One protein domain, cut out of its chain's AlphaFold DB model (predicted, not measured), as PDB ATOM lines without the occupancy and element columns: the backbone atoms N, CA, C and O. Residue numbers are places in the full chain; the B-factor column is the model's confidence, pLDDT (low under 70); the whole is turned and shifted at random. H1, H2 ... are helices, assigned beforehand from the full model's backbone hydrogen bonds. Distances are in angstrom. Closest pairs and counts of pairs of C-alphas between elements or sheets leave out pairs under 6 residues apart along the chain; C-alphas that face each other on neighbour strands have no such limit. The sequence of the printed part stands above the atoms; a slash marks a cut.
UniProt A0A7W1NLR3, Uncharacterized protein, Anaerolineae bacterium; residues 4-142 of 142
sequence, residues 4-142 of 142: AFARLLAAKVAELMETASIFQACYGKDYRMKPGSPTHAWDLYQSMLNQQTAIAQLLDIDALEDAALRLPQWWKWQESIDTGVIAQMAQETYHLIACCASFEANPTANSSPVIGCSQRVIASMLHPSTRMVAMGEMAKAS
ATOM      1  N   ALA A   4     176.938 190.054 186.211       96.94
ATOM      2  CA  ALA A   4     175.793 189.385 186.828       96.94
ATOM      3  C   ALA A   4     176.239 188.423 187.944       96.94
ATOM      4  O   ALA A   4     175.702 188.477 189.050       96.94
ATOM      5  N   PHE A   5     177.275 187.620 187.687       96.00
ATOM      6  CA  PHE A   5     177.883 186.745 188.693       96.00
ATOM      7  C   PHE A   5     178.513 187.541 189.843       96.00
ATOM      8  O   PHE A   5     178.318 187.182 191.001       96.00
ATOM      9  N   ALA A   6     179.181 188.663 189.558       97.31
ATOM     10  CA  ALA A   6     179.746 189.524 190.599       97.31
ATOM     11  C   ALA A   6     178.665 190.129 191.525       97.31
ATOM     12  O   ALA A   6     178.881 190.280 192.726       97.31
ATOM     13  N   ARG A   7     177.466 190.432 191.007       98.19
ATOM     14  CA  ARG A   7     176.324 190.862 191.840       98.19
ATOM     15  C   ARG A   7     175.765 189.729 192.695       98.19
ATOM     16  O   ARG A   7     175.406 189.965 193.845       98.19
ATOM     17  N   LEU A   8     175.703 188.512 192.154       98.06
ATOM     18  CA  LEU A   8     175.301 187.338 192.928       98.06
ATOM     19  C   LEU A   8     176.296 187.059 194.064       98.06
ATOM     20  O   LEU A   8     175.881 186.790 195.189       98.06
ATOM     21  N   LEU A   9     177.594 187.220 193.794       97.81
ATOM     22  CA  LEU A   9     178.650 187.167 194.803       97.81
ATOM     23  C   LEU A   9     178.399 188.195 195.916       97.81
ATOM     24  O   LEU A   9     178.412 187.834 197.089       97.81
ATOM     25  N   ALA A  10     178.079 189.447 195.564       98.31
ATOM     26  CA  ALA A  10     177.777 190.496 196.543       98.31
ATOM     27  C   ALA A  10     176.587 190.144 197.443       98.31
ATOM     28  O   ALA A  10     176.648 190.366 198.652       98.31
ATOM     29  N   ALA A  11     175.530 189.558 196.875       98.38
ATOM     30  CA  ALA A  11     174.389 189.086 197.653       98.38
ATOM     31  C   ALA A  11     174.810 188.006 198.665       98.38
ATOM     32  O   ALA A  11     174.448 188.094 199.835       98.38
ATOM     33  N   LYS A  12     175.651 187.045 198.262       98.38
ATOM     34  CA  LYS A  12     176.165 186.004 199.168       98.38
ATOM     35  C   LYS A  12     177.089 186.536 200.257       98.38
ATOM     36  O   LYS A  12     177.018 186.069 201.390       98.38
ATOM     37  N   VAL A  13     177.893 187.552 199.957       98.56
ATOM     38  CA  VAL A  13     178.702 188.243 200.972       98.56
ATOM     39  C   VAL A  13     177.816 188.999 201.970       98.56
ATOM     40  O   VAL A  13     178.103 188.990 203.166       98.56
ATOM     41  N   ALA A  14     176.719 189.612 201.516       98.50
ATOM     42  CA  ALA A  14     175.762 190.274 202.402       98.50
ATOM     43  C   ALA A  14     175.041 189.276 203.325       98.50
ATOM     44  O   ALA A  14     174.962 189.513 204.529       98.50
ATOM     45  N   GLU A  15     174.595 188.135 202.789       98.44
ATOM     46  CA  GLU A  15     174.024 187.039 203.585       98.44
ATOM     47  C   GLU A  15     175.032 186.523 204.637       98.44
ATOM     48  O   GLU A  15     174.658 186.254 205.779       98.44
ATOM     49  N   LEU A  16     176.323 186.422 204.286       98.50
ATOM     50  CA  LEU A  16     177.385 186.042 205.228       98.50
ATOM     51  C   LEU A  16     177.582 187.076 206.341       98.50
ATOM     52  O   LEU A  16     177.731 186.706 207.507       98.50
ATOM     53  N   MET A  17     177.554 188.366 205.995       98.50
ATOM     54  CA  MET A  17     177.639 189.457 206.967       98.50
ATOM     55  C   MET A  17     176.496 189.389 207.979       98.50
ATOM     56  O   MET A  17     176.730 189.554 209.177       98.50
ATOM     57  N   GLU A  18     175.274 189.138 207.511       98.44
ATOM     58  CA  GLU A  18     174.097 188.999 208.369       98.44
ATOM     59  C   GLU A  18     174.272 187.844 209.363       98.44
ATOM     60  O   GLU A  18     174.219 188.069 210.574       98.44
ATOM     61  N   THR A  19     174.577 186.634 208.879       98.19
ATOM     62  CA  THR A  19     174.776 185.452 209.736       98.19
ATOM     63  C   THR A  19     175.883 185.673 210.767       98.19
ATOM     64  O   THR A  19     175.701 185.382 211.952       98.19
ATOM     65  N   ALA A  20     177.029 186.213 210.341       97.44
ATOM     66  CA  ALA A  20     178.155 186.474 211.231       97.44
ATOM     67  C   ALA A  20     177.819 187.540 212.281       97.44
ATOM     68  O   ALA A  20     178.194 187.402 213.445       97.44
ATOM     69  N   SER A  21     177.061 188.571 211.905       98.00
ATOM     70  CA  SER A  21     176.607 189.606 212.838       98.00
ATOM     71  C   SER A  21     175.668 189.031 213.898       98.00
ATOM     72  O   SER A  21     175.832 189.333 215.080       98.00
ATOM     73  N   ILE A  22     174.734 188.156 213.505       98.06
ATOM     74  CA  ILE A  22     173.850 187.446 214.441       98.06
ATOM     75  C   ILE A  22     174.684 186.593 215.404       98.06
ATOM     76  O   ILE A  22     174.516 186.688 216.620       98.06
ATOM     77  N   PHE A  23     175.630 185.808 214.881       97.69
ATOM     78  CA  PHE A  23     176.503 184.971 215.703       97.69
ATOM     79  C   PHE A  23     177.303 185.796 216.721       97.69
ATOM     80  O   PHE A  23     177.299 185.488 217.916       97.69
ATOM     81  N   GLN A  24     177.946 186.876 216.273       96.31
ATOM     82  CA  GLN A  24     178.747 187.744 217.136       96.31
ATOM     83  C   GLN A  24     177.902 188.481 218.177       96.31
ATOM     84  O   GLN A  24     178.363 188.653 219.305       96.31
ATOM     85  N   ALA A  25     176.673 188.879 217.840       97.44
ATOM     86  CA  ALA A  25     175.753 189.498 218.790       97.44
ATOM     87  C   ALA A  25     175.297 188.516 219.881       97.44
ATOM     88  O   ALA A  25     175.179 188.902 221.043       97.44
ATOM     89  N   CYS A  26     175.067 187.247 219.528       97.12
ATOM     90  CA  CYS A  26     174.630 186.226 220.478       97.12
ATOM     91  C   CYS A  26     175.762 185.687 221.365       97.12
ATOM     92  O   CYS A  26     175.531 185.412 222.542       97.12
ATOM     93  N   TYR A  27     176.961 185.494 220.809       96.19
ATOM     94  CA  TYR A  27     178.019 184.705 221.455       96.19
ATOM     95  C   TYR A  27     179.340 185.456 221.657       96.19
ATOM     96  O   TYR A  27     180.179 185.021 222.449       96.19
ATOM     97  N   GLY A  28     179.515 186.601 220.995       92.94
ATOM     98  CA  GLY A  28     180.752 187.374 220.989       92.94
ATOM     99  C   GLY A  28     181.726 186.940 219.891       92.94
ATOM    100  O   GLY A  28     181.759 185.788 219.465       92.94
ATOM    101  N   LYS A  29     182.561 187.882 219.442       86.75
ATOM    102  CA  LYS A  29     183.539 187.669 218.358       86.75
ATOM    103  C   LYS A  29     184.620 186.625 218.675       86.75
ATOM    104  O   LYS A  29     185.126 185.979 217.770       86.75
ATOM    105  N   ASP A  30     184.961 186.462 219.953       89.12
ATOM    106  CA  ASP A  30     186.021 185.556 220.414       89.12
ATOM    107  C   ASP A  30     185.462 184.186 220.853       89.12
ATOM    108  O   ASP A  30     186.166 183.381 221.473       89.12
ATOM    109  N   TYR A  31     184.181 183.921 220.565       92.81
ATOM    110  CA  TYR A  31     183.540 182.655 220.895       92.81
ATOM    111  C   TYR A  31     184.210 181.498 220.155       92.81
ATOM    112  O   TYR A  31     184.452 181.549 218.950       92.81
ATOM    113  N   ARG A  32     184.482 180.419 220.892       92.31
ATOM    114  CA  ARG A  32     185.048 179.185 220.344       92.31
ATOM    115  C   ARG A  32     184.030 178.071 220.460       92.31
ATOM    116  O   ARG A  32     183.561 177.791 221.565       92.31
ATOM    117  N   MET A  33     183.754 177.423 219.335       93.88
ATOM    118  CA  MET A  33     182.903 176.245 219.280       93.88
ATOM    119  C   MET A  33     183.526 175.120 220.115       93.88
ATOM    120  O   MET A  33     184.716 174.821 220.023       93.88
ATOM    121  N   LYS A  34     182.722 174.514 220.985       94.19
ATOM    122  CA  LYS A  34     183.106 173.400 221.868       94.19
ATOM    123  C   LYS A  34     182.028 172.316 221.867       94.19
ATOM    124  O   LYS A  34     180.854 172.638 221.641       94.19
ATOM    125  N   PRO A  35     182.368 171.057 222.192       93.56
ATOM    126  CA  PRO A  35     181.363 170.056 222.536       93.56
ATOM    127  C   PRO A  35     180.423 170.603 223.622       93.56
ATOM    128  O   PRO A  35     180.886 171.092 224.650       93.56
ATOM    129  N   GLY A  36     179.113 170.579 223.364       94.69
ATOM    130  CA  GLY A  36     178.100 171.162 224.252       94.69
ATOM    131  C   GLY A  36     177.758 172.638 224.004       94.69
ATOM    132  O   GLY A  36     176.950 173.191 224.745       94.69
ATOM    133  N   SER A  37     178.326 173.284 222.975       95.88
ATOM    134  CA  SER A  37     177.848 174.610 222.539       95.88
ATOM    135  C   SER A  37     176.366 174.544 222.149       95.88
ATOM    136  O   SER A  37     175.928 173.497 221.660       95.88
ATOM    137  N   PRO A  38     175.595 175.633 222.325       97.50
ATOM    138  CA  PRO A  38     174.185 175.653 221.954       97.50
ATOM    139  C   PRO A  38     173.982 175.240 220.495       97.50
ATOM    140  O   PRO A  38     174.747 175.662 219.630       97.50
ATOM    141  N   THR A  39     172.929 174.471 220.209       97.56
ATOM    142  CA  THR A  39     172.594 174.035 218.839       97.56
ATOM    143  C   THR A  39     172.531 175.213 217.872       97.56
ATOM    144  O   THR A  39     173.154 175.176 216.823       97.56
ATOM    145  N   HIS A  40     171.922 176.322 218.292       97.56
ATOM    146  CA  HIS A  40     171.853 177.542 217.492       97.56
ATOM    147  C   HIS A  40     173.235 178.119 217.109       97.56
ATOM    148  O   HIS A  40     173.402 178.630 216.005       97.56
ATOM    149  N   ALA A  41     174.251 177.998 217.976       97.06
ATOM    150  CA  ALA A  41     175.616 178.404 217.637       97.06
ATOM    151  C   ALA A  41     176.204 177.505 216.538       97.06
ATOM    152  O   ALA A  41     176.866 178.000 215.628       97.06
ATOM    153  N   TRP A  42     175.935 176.195 216.600       97.31
ATOM    154  CA  TRP A  42     176.330 175.252 215.552       97.31
ATOM    155  C   TRP A  42     175.621 175.537 214.232       97.31
ATOM    156  O   TRP A  42     176.284 175.551 213.198       97.31
ATOM    157  N   ASP A  43     174.322 175.825 214.268       97.88
ATOM    158  CA  ASP A  43     173.529 176.125 213.076       97.88
ATOM    159  C   ASP A  43     174.060 177.372 212.355       97.88
ATOM    160  O   ASP A  43     174.311 177.342 211.149       97.88
ATOM    161  N   LEU A  44     174.322 178.453 213.098       97.75
ATOM    162  CA  LEU A  44     174.916 179.674 212.552       97.75
ATOM    163  C   LEU A  44     176.337 179.438 212.026       97.75
ATOM    164  O   LEU A  44     176.677 179.916 210.946       97.75
ATOM    165  N   TYR A  45     177.161 178.679 212.754       96.69
ATOM    166  CA  TYR A  45     178.514 178.338 212.314       96.69
ATOM    167  C   TYR A  45     178.512 177.558 210.993       96.69
ATOM    168  O   TYR A  45     179.231 177.914 210.058       96.69
ATOM    169  N   GLN A  46     177.661 176.537 210.878       96.81
ATOM    170  CA  GLN A  46     177.496 175.779 209.638       96.81
ATOM    171  C   GLN A  46     176.933 176.653 208.516       96.81
ATOM    172  O   GLN A  46     177.408 176.570 207.385       96.81
ATOM    173  N   SER A  47     175.983 177.541 208.819       97.56
ATOM    174  CA  SER A  47     175.459 178.508 207.849       97.56
ATOM    175  C   SER A  47     176.566 179.411 207.287       97.56
ATOM    176  O   SER A  47     176.680 179.550 206.069       97.56
ATOM    177  N   MET A  48     177.461 179.930 208.138       97.69
ATOM    178  CA  MET A  48     178.614 180.728 207.695       97.69
ATOM    179  C   MET A  48     179.571 179.935 206.796       97.69
ATOM    180  O   MET A  48     180.100 180.480 205.826       97.69
ATOM    181  N   LEU A  49     179.822 178.655 207.094       97.31
ATOM    182  CA  LEU A  49     180.644 177.799 206.231       97.31
ATOM    183  C   LEU A  49     179.960 177.542 204.883       97.31
ATOM    184  O   LEU A  49     180.603 177.664 203.843       97.31
ATOM    185  N   ASN A  50     178.657 177.261 204.887       97.38
ATOM    186  CA  ASN A  50     177.875 177.047 203.669       97.38
ATOM    187  C   ASN A  50     177.855 178.296 202.781       97.38
ATOM    188  O   ASN A  50     178.039 178.193 201.569       97.38
ATOM    189  N   GLN A  51     177.693 179.481 203.371       97.94
ATOM    190  CA  GLN A  51     177.762 180.751 202.645       97.94
ATOM    191  C   GLN A  51     179.155 180.986 202.055       97.94
ATOM    192  O   GLN A  51     179.265 181.368 200.895       97.94
ATOM    193  N   GLN A  52     180.228 180.686 202.793       98.12
ATOM    194  CA  GLN A  52     181.589 180.745 202.254       98.12
ATOM    195  C   GLN A  52     181.818 179.757 201.099       98.12
ATOM    196  O   GLN A  52     182.501 180.105 200.139       98.12
ATOM    197  N   THR A  53     181.248 178.550 201.157       98.06
ATOM    198  CA  THR A  53     181.288 177.587 200.041       98.06
ATOM    199  C   THR A  53     180.527 178.125 198.830       98.06
ATOM    200  O   THR A  53     181.051 178.091 197.721       98.06
ATOM    201  N   ALA A  54     179.336 178.694 199.030       97.75
ATOM    202  CA  ALA A  54     178.559 179.307 197.954       97.75
ATOM    203  C   ALA A  54     179.298 180.493 197.308       97.75
ATOM    204  O   ALA A  54     179.262 180.650 196.092       97.75
ATOM    205  N   ILE A  55     180.007 181.304 198.101       98.25
ATOM    206  CA  ILE A  55     180.888 182.365 197.588       98.25
ATOM    207  C   ILE A  55     182.017 181.749 196.753       98.25
ATOM    208  O   ILE A  55     182.256 182.209 195.642       98.25
ATOM    209  N   ALA A  56     182.678 180.693 197.243       97.50
ATOM    210  CA  ALA A  56     183.756 180.022 196.514       97.50
ATOM    211  C   ALA A  56     183.292 179.454 195.160       97.50
ATOM    212  O   ALA A  56     183.985 179.643 194.167       97.50
ATOM    213  N   GLN A  57     182.114 178.825 195.097       96.88
ATOM    214  CA  GLN A  57     181.544 178.259 193.863       96.88
ATOM    215  C   GLN A  57     181.266 179.302 192.769       96.88
ATOM    216  O   GLN A  57     181.116 178.947 191.600       96.88
ATOM    217  N   LEU A  58     181.150 180.579 193.136       97.19
ATOM    218  CA  LEU A  58     180.934 181.664 192.182       97.19
ATOM    219  C   LEU A  58     182.242 182.195 191.589       97.19
ATOM    220  O   LEU A  58     182.183 182.913 190.594       97.19
ATOM    221  N   LEU A  59     183.395 181.885 192.188       96.75
ATOM    222  CA  LEU A  59     184.705 182.318 191.706       96.75
ATOM    223  C   LEU A  59     185.218 181.385 190.601       96.75
ATOM    224  O   LEU A  59     184.908 180.195 190.570       96.75
ATOM    225  N   ASP A  60     186.046 181.928 189.708       94.81
ATOM    226  CA  ASP A  60     186.754 181.135 188.705       94.81
ATOM    227  C   ASP A  60     187.714 180.140 189.407       94.81
ATOM    228  O   ASP A  60     188.371 180.490 190.392       94.81
ATOM    229  N   ILE A  61     187.819 178.902 188.901       93.44
ATOM    230  CA  ILE A  61     188.590 177.820 189.550       93.44
ATOM    231  C   ILE A  61     190.063 178.190 189.773       93.44
ATOM    232  O   ILE A  61     190.580 178.006 190.873       93.44
ATOM    233  N   ASP A  62     190.691 178.840 188.792       92.12
ATOM    234  CA  ASP A  62     192.075 179.320 188.878       92.12
ATOM    235  C   ASP A  62     192.276 180.285 190.060       92.12
ATOM    236  O   ASP A  62     193.347 180.344 190.666       92.12
ATOM    237  N   ALA A  63     191.238 181.049 190.423       93.94
ATOM    238  CA  ALA A  63     191.298 181.967 191.552       93.94
ATOM    239  C   ALA A  63     191.205 181.254 192.910       93.94
ATOM    240  O   ALA A  63     191.710 181.776 193.908       93.94
ATOM    241  N   LEU A  64     190.569 180.078 192.956       93.44
ATOM    242  CA  LEU A  64     190.518 179.222 194.143       93.44
ATOM    243  C   LEU A  64     191.850 178.496 194.366       93.44
ATOM    244  O   LEU A  64     192.272 178.359 195.517       93.44
ATOM    245  N   GLU A  65     192.507 178.069 193.284       90.81
ATOM    246  CA  GLU A  65     193.811 177.400 193.321       90.81
ATOM    247  C   GLU A  65     194.942 178.359 193.724       90.81
ATOM    248  O   GLU A  65     195.744 178.035 194.602       90.81
ATOM    249  N   ASP A  66     194.970 179.565 193.145       89.94
ATOM    250  CA  ASP A  66     195.987 180.598 193.402       89.94
ATOM    251  C   ASP A  66     195.437 181.757 194.255       89.94
ATOM    252  O   ASP A  66     195.508 182.935 193.898       89.94
ATOM    253  N   ALA A  67     194.839 181.443 195.406       87.06
ATOM    254  CA  ALA A  67     194.321 182.472 196.306       87.06
ATOM    255  C   ALA A  67     195.441 183.412 196.810       87.06
ATOM    256  O   ALA A  67     196.504 182.973 197.255       87.06
ATOM    257  N   ALA A  68     195.186 184.723 196.816       85.12
ATOM    258  CA  ALA A  68     196.206 185.726 197.117       85.12
ATOM    259  C   ALA A  68     196.717 185.634 198.571       85.12
ATOM    260  O   ALA A  68     196.003 185.928 199.521       85.12
ATOM    261  N   LEU A  69     198.000 185.339 198.782       75.56
ATOM    262  CA  LEU A  69     198.583 185.181 200.130       75.56
ATOM    263  C   LEU A  69     198.789 186.494 200.917       75.56
ATOM    264  O   LEU A  69     199.482 186.504 201.933       75.56
ATOM    265  N   ARG A  70     198.235 187.618 200.450       72.50
ATOM    266  CA  ARG A  70     198.461 188.945 201.049       72.50
ATOM    267  C   ARG A  70     197.594 189.231 202.273       72.50
ATOM    268  O   ARG A  70     197.920 190.157 203.011       72.50
ATOM    269  N   LEU A  71     196.516 188.478 202.485       75.38
ATOM    270  CA  LEU A  71     195.592 188.724 203.587       75.38
ATOM    271  C   LEU A  71     195.882 187.844 204.812       75.38
ATOM    272  O   LEU A  71     196.346 186.708 204.665       75.38
ATOM    273  N   PRO A  72     195.621 188.354 206.034       72.50
ATOM    274  CA  PRO A  72     195.750 187.572 207.251       72.50
ATOM    275  C   PRO A  72     194.896 186.306 207.179       72.50
ATOM    276  O   PRO A  72     193.697 186.352 206.911       72.50
ATOM    277  N   GLN A  73     195.525 185.171 207.466       87.19
ATOM    278  CA  GLN A  73     194.871 183.867 207.525       87.19
ATOM    279  C   GLN A  73     194.055 183.772 208.819       87.19
ATOM    280  O   GLN A  73     194.508 183.181 209.799       87.19
ATOM    281  N   TRP A  74     192.889 184.423 208.846       90.94
ATOM    282  CA  TRP A  74     192.059 184.583 210.047       90.94
ATOM    283  C   TRP A  74     191.742 183.241 210.719       90.94
ATOM    284  O   TRP A  74     191.800 183.143 211.942       90.94
ATOM    285  N   TRP A  75     191.549 182.185 209.924       90.31
ATOM    286  CA  TRP A  75     191.251 180.820 210.374       90.31
ATOM    287  C   TRP A  75     192.357 180.177 211.220       90.31
ATOM    288  O   TRP A  75     192.145 179.142 211.841       90.31
ATOM    289  N   LYS A  76     193.565 180.755 211.248       89.81
ATOM    290  CA  LYS A  76     194.631 180.308 212.159       89.81
ATOM    291  C   LYS A  76     194.436 180.798 213.591       89.81
ATOM    292  O   LYS A  76     195.023 180.234 214.509       89.81
ATOM    293  N   TRP A  77     193.668 181.868 213.772       88.19
ATOM    294  CA  TRP A  77     193.568 182.602 215.034       88.19
ATOM    295  C   TRP A  77     192.140 182.660 215.573       88.19
ATOM    296  O   TRP A  77     191.949 182.829 216.777       88.19
ATOM    297  N   GLN A  78     191.155 182.517 214.689       86.75
ATOM    298  CA  GLN A  78     189.736 182.583 214.993       86.75
ATOM    299  C   GLN A  78     189.039 181.314 214.505       86.75
ATOM    300  O   GLN A  78     189.376 180.780 213.451       86.75
ATOM    301  N   GLU A  79     188.051 180.861 215.275       87.69
ATOM    302  CA  GLU A  79     187.240 179.689 214.929       87.69
ATOM    303  C   GLU A  79     186.223 180.016 213.828       87.69
ATOM    304  O   GLU A  79     185.940 179.197 212.963       87.69
ATOM    305  N   SER A  80     185.674 181.231 213.857       91.56
ATOM    306  CA  SER A  80     184.671 181.710 212.909       91.56
ATOM    307  C   SER A  80     185.148 182.991 212.241       91.56
ATOM    308  O   SER A  80     185.960 183.722 212.804       91.56
ATOM    309  N   ILE A  81     184.659 183.233 211.027       93.75
ATOM    310  CA  ILE A  81     184.979 184.444 210.280       93.75
ATOM    311  C   ILE A  81     184.346 185.661 210.965       93.75
ATOM    312  O   ILE A  81     183.178 185.626 211.358       93.75
ATOM    313  N   ASP A  82     185.113 186.742 211.104       92.00
ATOM    314  CA  ASP A  82     184.617 187.977 211.698       92.00
ATOM    315  C   ASP A  82     184.052 188.975 210.673       92.00
ATOM    316  O   ASP A  82     184.392 188.975 209.487       92.00
ATOM    317  N   THR A  83     183.183 189.866 211.153       95.50
ATOM    318  CA  THR A  83     182.537 190.920 210.357       95.50
ATOM    319  C   THR A  83     183.522 191.907 209.721       95.50
ATOM    320  O   THR A  83     183.226 192.466 208.669       95.50
ATOM    321  N   GLY A  84     184.719 192.094 210.277       94.56
ATOM    322  CA  GLY A  84     185.785 192.901 209.683       94.56
ATOM    323  C   GLY A  84     186.414 192.254 208.446       94.56
ATOM    324  O   GLY A  84     186.681 192.953 207.465       94.56
ATOM    325  N   VAL A  85     186.606 190.930 208.446       94.75
ATOM    326  CA  VAL A  85     187.016 190.182 207.240       94.75
ATOM    327  C   VAL A  85     185.916 190.248 206.182       94.75
ATOM    328  O   VAL A  85     186.192 190.535 205.018       94.75
ATOM    329  N   ILE A  86     184.654 190.059 206.579       97.00
ATOM    330  CA  ILE A  86     183.521 190.094 205.641       97.00
ATOM    331  C   ILE A  86     183.333 191.503 205.052       97.00
ATOM    332  O   ILE A  86     183.020 191.642 203.873       97.00
ATOM    333  N   ALA A  87     183.588 192.566 205.820       97.38
ATOM    334  CA  ALA A  87     183.536 193.937 205.314       97.38
ATOM    335  C   ALA A  87     184.594 194.193 204.226       97.38
ATOM    336  O   ALA A  87     184.288 194.813 203.206       97.38
ATOM    337  N   GLN A  88     185.814 193.676 204.402       96.12
ATOM    338  CA  GLN A  88     186.853 193.729 203.366       96.12
ATOM    339  C   GLN A  88     186.447 192.917 202.129       96.12
ATOM    340  O   GLN A  88     186.620 193.378 201.003       96.12
ATOM    341  N   MET A  89     185.831 191.750 202.329       97.06
ATOM    342  CA  MET A  89     185.306 190.921 201.241       97.06
ATOM    343  C   MET A  89     184.222 191.653 200.443       97.06
ATOM    344  O   MET A  89     184.202 191.588 199.214       97.06
ATOM    345  N   ALA A  90     183.345 192.390 201.125       98.12
ATOM    346  CA  ALA A  90     182.313 193.200 200.490       98.12
ATOM    347  C   ALA A  90     182.922 194.337 199.660       98.12
ATOM    348  O   ALA A  90     182.517 194.540 198.517       98.12
ATOM    349  N   GLN A  91     183.927 195.042 200.194       97.94
ATOM    350  CA  GLN A  91     184.650 196.083 199.456       97.94
ATOM    351  C   GLN A  91     185.290 195.534 198.177       97.94
ATOM    352  O   GLN A  91     185.091 196.104 197.103       97.94
ATOM    353  N   GLU A  92     185.988 194.402 198.276       97.62
ATOM    354  CA  GLU A  92     186.604 193.760 197.113       97.62
ATOM    355  C   GLU A  92     185.549 193.281 196.106       97.62
ATOM    356  O   GLU A  92     185.735 193.386 194.896       97.62
ATOM    357  N   THR A  93     184.393 192.821 196.585       98.12
ATOM    358  CA  THR A  93     183.295 192.390 195.715       98.12
ATOM    359  C   THR A  93     182.671 193.566 194.956       98.12
ATOM    360  O   THR A  93     182.378 193.447 193.765       98.12
ATOM    361  N   TYR A  94     182.506 194.732 195.588       98.38
ATOM    362  CA  TYR A  94     182.070 195.943 194.882       98.38
ATOM    363  C   TYR A  94     183.110 196.429 193.872       98.38
ATOM    364  O   TYR A  94     182.740 196.854 192.773       98.38
ATOM    365  N   HIS A  95     184.401 196.318 194.202       97.94
ATOM    366  CA  HIS A  95     185.474 196.579 193.247       97.94
ATOM    367  C   HIS A  95     185.381 195.638 192.036       97.94
ATOM    368  O   HIS A  95     185.369 196.104 190.898       97.94
ATOM    369  N   LEU A  96     185.189 194.337 192.271       97.81
ATOM    370  CA  LEU A  96     185.006 193.328 191.230       97.81
ATOM    371  C   LEU A  96     183.802 193.628 190.326       97.81
ATOM    372  O   LEU A  96     183.928 193.535 189.106       97.81
ATOM    373  N   ILE A  97     182.663 194.060 190.884       98.44
ATOM    374  CA  ILE A  97     181.502 194.510 190.093       98.44
ATOM    375  C   ILE A  97     181.895 195.662 189.161       98.44
ATOM    376  O   ILE A  97     181.554 195.629 187.978       98.44
ATOM    377  N   ALA A  98     182.607 196.670 189.673       97.75
ATOM    378  CA  ALA A  98     183.047 197.806 188.867       97.75
ATOM    379  C   ALA A  98     184.017 197.374 187.755       97.75
ATOM    380  O   ALA A  98     183.885 197.824 186.615       97.75
ATOM    381  N   CYS A  99     184.948 196.463 188.051       96.44
ATOM    382  CA  CYS A  99     185.877 195.909 187.069       96.44
ATOM    383  C   CYS A  99     185.164 195.107 185.975       96.44
ATOM    384  O   CYS A  99     185.461 195.305 184.798       96.44
ATOM    385  N   CYS A 100     184.209 194.247 186.345       96.75
ATOM    386  CA  CYS A 100     183.379 193.511 185.392       96.75
ATOM    387  C   CYS A 100     182.589 194.468 184.494       96.75
ATOM    388  O   CYS A 100     182.670 194.358 183.273       96.75
ATOM    389  N   ALA A 101     181.909 195.460 185.076       96.69
ATOM    390  CA  ALA A 101     181.104 196.416 184.318       96.69
ATOM    391  C   ALA A 101     181.961 197.265 183.366       96.69
ATOM    392  O   ALA A 101     181.588 197.485 182.215       96.69
ATOM    393  N   SER A 102     183.136 197.712 183.822       95.75
ATOM    394  CA  SER A 102     184.081 198.459 182.987       95.75
ATOM    395  C   SER A 102     184.603 197.623 181.820       95.75
ATOM    396  O   SER A 102     184.742 198.145 180.714       95.75
ATOM    397  N   PHE A 103     184.914 196.348 182.060       96.12
ATOM    398  CA  PHE A 103     185.419 195.438 181.036       96.12
ATOM    399  C   PHE A 103     184.340 195.074 180.010       96.12
ATOM    400  O   PHE A 103     184.615 195.060 178.816       96.12
ATOM    401  N   GLU A 104     183.103 194.850 180.456       95.06
ATOM    402  CA  GLU A 104     181.954 194.604 179.575       95.06
ATOM    403  C   GLU A 104     181.615 195.819 178.703       95.06
ATOM    404  O   GLU A 104     181.246 195.655 177.542       95.06
ATOM    405  N   ALA A 105     181.757 197.037 179.236       95.00
ATOM    406  CA  ALA A 105     181.510 198.264 178.482       95.00
ATOM    407  C   ALA A 105     182.577 198.530 177.407       95.00
ATOM    408  O   ALA A 105     182.259 199.097 176.364       95.00
ATOM    409  N   ASN A 106     183.833 198.147 177.659       93.06
ATOM    410  CA  ASN A 106     184.960 198.376 176.752       93.06
ATOM    411  C   ASN A 106     185.893 197.152 176.719       93.06
ATOM    412  O   ASN A 106     186.960 197.175 177.342       93.06
ATOM    413  N   PRO A 107     185.526 196.077 175.999       86.50
ATOM    414  CA  PRO A 107     186.340 194.871 175.945       86.50
ATOM    415  C   PRO A 107     187.604 195.120 175.115       86.50
ATOM    416  O   PRO A 107     187.561 195.224 173.891       86.50
ATOM    417  N   THR A 108     188.753 195.219 175.786       82.12
ATOM    418  CA  THR A 108     190.068 195.399 175.142       82.12
ATOM    419  C   THR A 108     190.837 194.089 174.951       82.12
ATOM    420  O   THR A 108     191.869 194.079 174.286       82.12
ATOM    421  N   ALA A 109     190.383 192.994 175.568       84.50
ATOM    422  CA  ALA A 109     191.036 191.685 175.559       84.50
ATOM    423  C   ALA A 109     190.018 190.564 175.830       84.50
ATOM    424  O   ALA A 109     188.863 190.835 176.145       84.50
ATOM    425  N   ASN A 110     190.462 189.303 175.757       82.44
ATOM    426  CA  ASN A 110     189.633 188.133 176.090       82.44
ATOM    427  C   ASN A 110     189.431 187.949 177.605       82.44
ATOM    428  O   ASN A 110     188.496 187.275 178.024       82.44
ATOM    429  N   SER A 111     190.308 188.525 178.430       86.00
ATOM    430  CA  SER A 111     190.226 188.460 179.889       86.00
ATOM    431  C   SER A 111     190.782 189.731 180.530       86.00
ATOM    432  O   SER A 111     191.594 190.446 179.939       86.00
ATOM    433  N   SER A 112     190.336 190.016 181.755       91.50
ATOM    434  CA  SER A 112     190.835 191.130 182.562       91.50
ATOM    435  C   SER A 112     191.692 190.602 183.715       91.50
ATOM    436  O   SER A 112     191.163 189.919 184.599       91.50
ATOM    437  N   PRO A 113     192.995 190.942 183.772       91.94
ATOM    438  CA  PRO A 113     193.856 190.571 184.893       91.94
ATOM    439  C   PRO A 113     193.332 191.083 186.236       91.94
ATOM    440  O   PRO A 113     193.489 190.410 187.250       91.94
ATOM    441  N   VAL A 114     192.675 192.249 186.243       94.12
ATOM    442  CA  VAL A 114     192.125 192.864 187.461       94.12
ATOM    443  C   VAL A 114     190.967 192.032 188.011       94.12
ATOM    444  O   VAL A 114     190.956 191.740 189.200       94.12
ATOM    445  N   ILE A 115     190.069 191.548 187.142       96.19
ATOM    446  CA  ILE A 115     188.986 190.625 187.532       96.19
ATOM    447  C   ILE A 115     189.573 189.352 188.161       96.19
ATOM    448  O   ILE A 115     189.117 188.911 189.215       96.19
ATOM    449  N   GLY A 116     190.615 188.774 187.556       95.50
ATOM    450  CA  GLY A 116     191.297 187.599 188.110       95.50
ATOM    451  C   GLY A 116     192.002 187.874 189.445       95.50
ATOM    452  O   GLY A 116     191.992 187.034 190.341       95.50
ATOM    453  N   CYS A 117     192.612 189.048 189.614       95.19
ATOM    454  CA  CYS A 117     193.236 189.451 190.876       95.19
ATOM    455  C   CYS A 117     192.205 189.632 191.996       95.19
ATOM    456  O   CYS A 117     192.409 189.096 193.083       95.19
ATOM    457  N   SER A 118     191.091 190.317 191.734       96.56
ATOM    458  CA  SER A 118     190.033 190.519 192.730       96.56
ATOM    459  C   SER A 118     189.418 189.208 193.203       96.56
ATOM    460  O   SER A 118     189.250 188.997 194.402       96.56
ATOM    461  N   GLN A 119     189.166 188.269 192.287       97.38
ATOM    462  CA  GLN A 119     188.685 186.937 192.665       97.38
ATOM    463  C   GLN A 119     189.677 186.206 193.581       97.38
ATOM    464  O   GLN A 119     189.264 185.634 194.588       97.38
ATOM    465  N   ARG A 120     190.986 186.279 193.300       96.25
ATOM    466  CA  ARG A 120     192.033 185.687 194.156       96.25
ATOM    467  C   ARG A 120     192.100 186.327 195.539       96.25
ATOM    468  O   ARG A 120     192.371 185.638 196.524       96.25
ATOM    469  N   VAL A 121     191.848 187.634 195.632       96.00
ATOM    470  CA  VAL A 121     191.754 188.348 196.912       96.00
ATOM    471  C   VAL A 121     190.545 187.854 197.707       96.00
ATOM    472  O   VAL A 121     190.714 187.464 198.862       96.00
ATOM    473  N   ILE A 122     189.362 187.755 197.094       96.62
ATOM    474  CA  ILE A 122     188.159 187.212 197.749       96.62
ATOM    475  C   ILE A 122     188.397 185.765 198.199       96.62
ATOM    476  O   ILE A 122     188.152 185.435 199.359       96.62
ATOM    477  N   ALA A 123     188.968 184.921 197.335       96.19
ATOM    478  CA  ALA A 123     189.309 183.537 197.663       96.19
ATOM    479  C   ALA A 123     190.259 183.437 198.866       96.19
ATOM    480  O   ALA A 123     190.184 182.494 199.650       96.19
ATOM    481  N   SER A 124     191.157 184.402 199.067       94.69
ATOM    482  CA  SER A 124     192.063 184.389 200.219       94.69
ATOM    483  C   SER A 124     191.390 184.699 201.557       94.69
ATOM    484  O   SER A 124     191.939 184.346 202.597       94.69
ATOM    485  N   MET A 125     190.202 185.309 201.537       95.75
ATOM    486  CA  MET A 125     189.412 185.600 202.735       95.75
ATOM    487  C   MET A 125     188.498 184.440 203.145       95.75
ATOM    488  O   MET A 125     187.914 184.483 204.223       95.75
ATOM    489  N   LEU A 126     188.355 183.408 202.311       95.56
ATOM    490  CA  LEU A 126     187.518 182.244 202.602       95.56
ATOM    491  C   LEU A 126     188.280 181.197 203.412       95.56
ATOM    492  O   LEU A 126     189.490 181.020 203.253       95.56
ATOM    493  N   HIS A 127     187.555 180.454 204.249       95.00
ATOM    494  CA  HIS A 127     188.131 179.329 204.970       95.00
ATOM    495  C   HIS A 127     188.688 178.271 203.986       95.00
ATOM    496  O   HIS A 127     188.028 177.928 203.003       95.00
ATOM    497  N   PRO A 128     189.877 177.681 204.222       93.50
ATOM    498  CA  PRO A 128     190.466 176.724 203.285       93.50
ATOM    499  C   PRO A 128     189.570 175.524 202.962       93.50
ATOM    500  O   PRO A 128     189.526 175.096 201.810       93.50
ATOM    501  N   SER A 129     188.830 175.009 203.950       94.38
ATOM    502  CA  SER A 129     187.934 173.865 203.733       94.38
ATOM    503  C   SER A 129     186.786 174.188 202.777       94.38
ATOM    504  O   SER A 129     186.424 173.331 201.980       94.38
ATOM    505  N   THR A 130     186.241 175.407 202.804       95.31
ATOM    506  CA  THR A 130     185.098 175.778 201.954       95.31
ATOM    507  C   THR A 130     185.532 175.918 200.498       95.31
ATOM    508  O   THR A 130     184.817 175.490 199.598       95.31
ATOM    509  N   ARG A 131     186.763 176.394 200.260       93.94
ATOM    510  CA  ARG A 131     187.387 176.379 198.926       93.94
ATOM    511  C   ARG A 131     187.603 174.963 198.411       93.94
ATOM    512  O   ARG A 131     187.279 174.679 197.266       93.94
ATOM    513  N   MET A 132     188.136 174.071 199.252       93.12
ATOM    514  CA  MET A 132     188.350 172.669 198.874       93.12
ATOM    515  C   MET A 132     187.042 171.962 198.518       93.12
ATOM    516  O   MET A 132     187.000 171.223 197.537       93.12
ATOM    517  N   VAL A 133     185.980 172.202 199.294       94.75
ATOM    518  CA  VAL A 133     184.641 171.670 199.005       94.75
ATOM    519  C   VAL A 133     184.137 172.201 197.664       94.75
ATOM    520  O   VAL A 133     183.794 171.393 196.805       94.75
ATOM    521  N   ALA A 134     184.186 173.519 197.444       94.25
ATOM    522  CA  ALA A 134     183.732 174.127 196.194       94.25
ATOM    523  C   ALA A 134     184.483 173.580 194.968       94.25
ATOM    524  O   ALA A 134     183.849 173.149 194.009       94.25
ATOM    525  N   MET A 135     185.818 173.497 195.020       92.62
ATOM    526  CA  MET A 135     186.616 172.906 193.935       92.62
ATOM    527  C   MET A 135     186.222 171.445 193.667       92.62
ATOM    528  O   MET A 135     186.080 171.038 192.514       92.62
ATOM    529  N   GLY A 136     185.994 170.653 194.721       92.31
ATOM    530  CA  GLY A 136     185.564 169.259 194.596       92.31
ATOM    531  C   GLY A 136     184.155 169.088 194.018       92.31
ATOM    532  O   GLY A 136     183.877 168.077 193.373       92.31
ATOM    533  N   GLU A 137     183.259 170.048 194.230       90.81
ATOM    534  CA  GLU A 137     181.912 170.054 193.651       90.81
ATOM    535  C   GLU A 137     181.926 170.507 192.190       90.81
ATOM    536  O   GLU A 137     181.294 169.870 191.348       90.81
ATOM    537  N   MET A 138     182.712 171.536 191.867       88.88
ATOM    538  CA  MET A 138     182.893 172.019 190.494       88.88
ATOM    539  C   MET A 138     183.511 170.944 189.591       88.88
ATOM    540  O   MET A 138     183.058 170.748 188.463       88.88
ATOM    541  N   ALA A 139     184.477 170.179 190.109       87.62
ATOM    542  CA  ALA A 139     185.091 169.069 189.384       87.62
ATOM    543  C   ALA A 139     184.110 167.924 189.067       87.62
ATOM    544  O   ALA A 139     184.302 167.216 188.086       87.62
ATOM    545  N   LYS A 140     183.057 167.729 189.873       86.25
ATOM    546  CA  LYS A 140     182.014 166.712 189.622       86.25
ATOM    547  C   LYS A 140     180.970 167.158 188.599       86.25
ATOM    548  O   LYS A 140     180.245 166.314 188.081       86.25
ATOM    549  N   ALA A 141     180.841 168.465 188.383       78.19
ATOM    550  CA  ALA A 141     179.871 169.057 187.467       78.19
ATOM    551  C   ALA A 141     180.429 169.276 186.045       78.19
ATOM    552  O   ALA A 141     179.674 169.697 185.169       78.19
ATOM    553  N   SER A 142     181.728 169.018 185.845       68.31
ATOM    554  CA  SER A 142     182.452 169.126 184.568       68.31
ATOM    555  C   SER A 142     182.501 167.783 183.844       68.31
ATOM    556  O   SER A 142     182.427 167.797 182.596       68.31
TER     557      SER A 142
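This is residues 4 to 142 of the 142 residues of an uncharacterized protein of Anaerolineae bacterium (UniProt A0A7W1NLR3). Two helical hairpins, H1 with H2 and H4 with H5, stand side by side through H1 and H4 and make an elongated four-helix bundle that is only loosely closed between H2 and H5. H6 crosses H2 on the outside of the bundle, short H3 packs on H5, and residues 105 to 110 stick out at one end. The printed part has 139 residues with six named helices, H1 to H6 in order, and no named strand, all helix by class. It is compact, with a radius of gyration of the C-alphas of 15.7 A and spans of 55 by 30 by 25 A.

H1, residues 4 to 27, touches H2, residues 39 to 57, closest at the C-alphas of Leu 16 and Gln 51, 5.9 A, at a shallow tilt of 19 degrees, opposite ways. H1 also touches H4, residues 83 to 105, closest at the C-alphas of Ala 6 and Ile 97, 5.3 A, at a shallow tilt of 8 degrees, opposite ways. H3, residues 61 to 65, touches H5, residues 113 to 125, closest at the C-alphas of Ala 63 and Arg 120, 4.6 A. H4 and H5 touch, closest at the C-alphas of Met 89 and Ile 122, 5.8 A. H2 and H5 are close but not clearly touching. H6, residues 128 to 140, touches H2 at residues 49 to 57 alone, closest at the C-alphas of Thr 53 and Thr 130, 4.6 A, at a steep tilt of 55 degrees. Every O i to N i+4 pair is within hydrogen-bond range in H1 to H5, and 8 of 9 in H6.

H1 begins at C-alpha 4 (175.793, 189.385, 186.828) and is 35.0 A long; H2 is 26.9 A and H4 32.7 A. H5 is 19.0 A, and H6, 18.9 A, ends at C-alpha 140 (182.014, 166.712, 189.622).

The C-alphas of Gly 36 and Thr 108, the two farthest apart, are 56.1 A apart. The printed part has no cut. The links H1 to H2 and H3 to H4 are long. Residue 142 alone is under 70 in pLDDT.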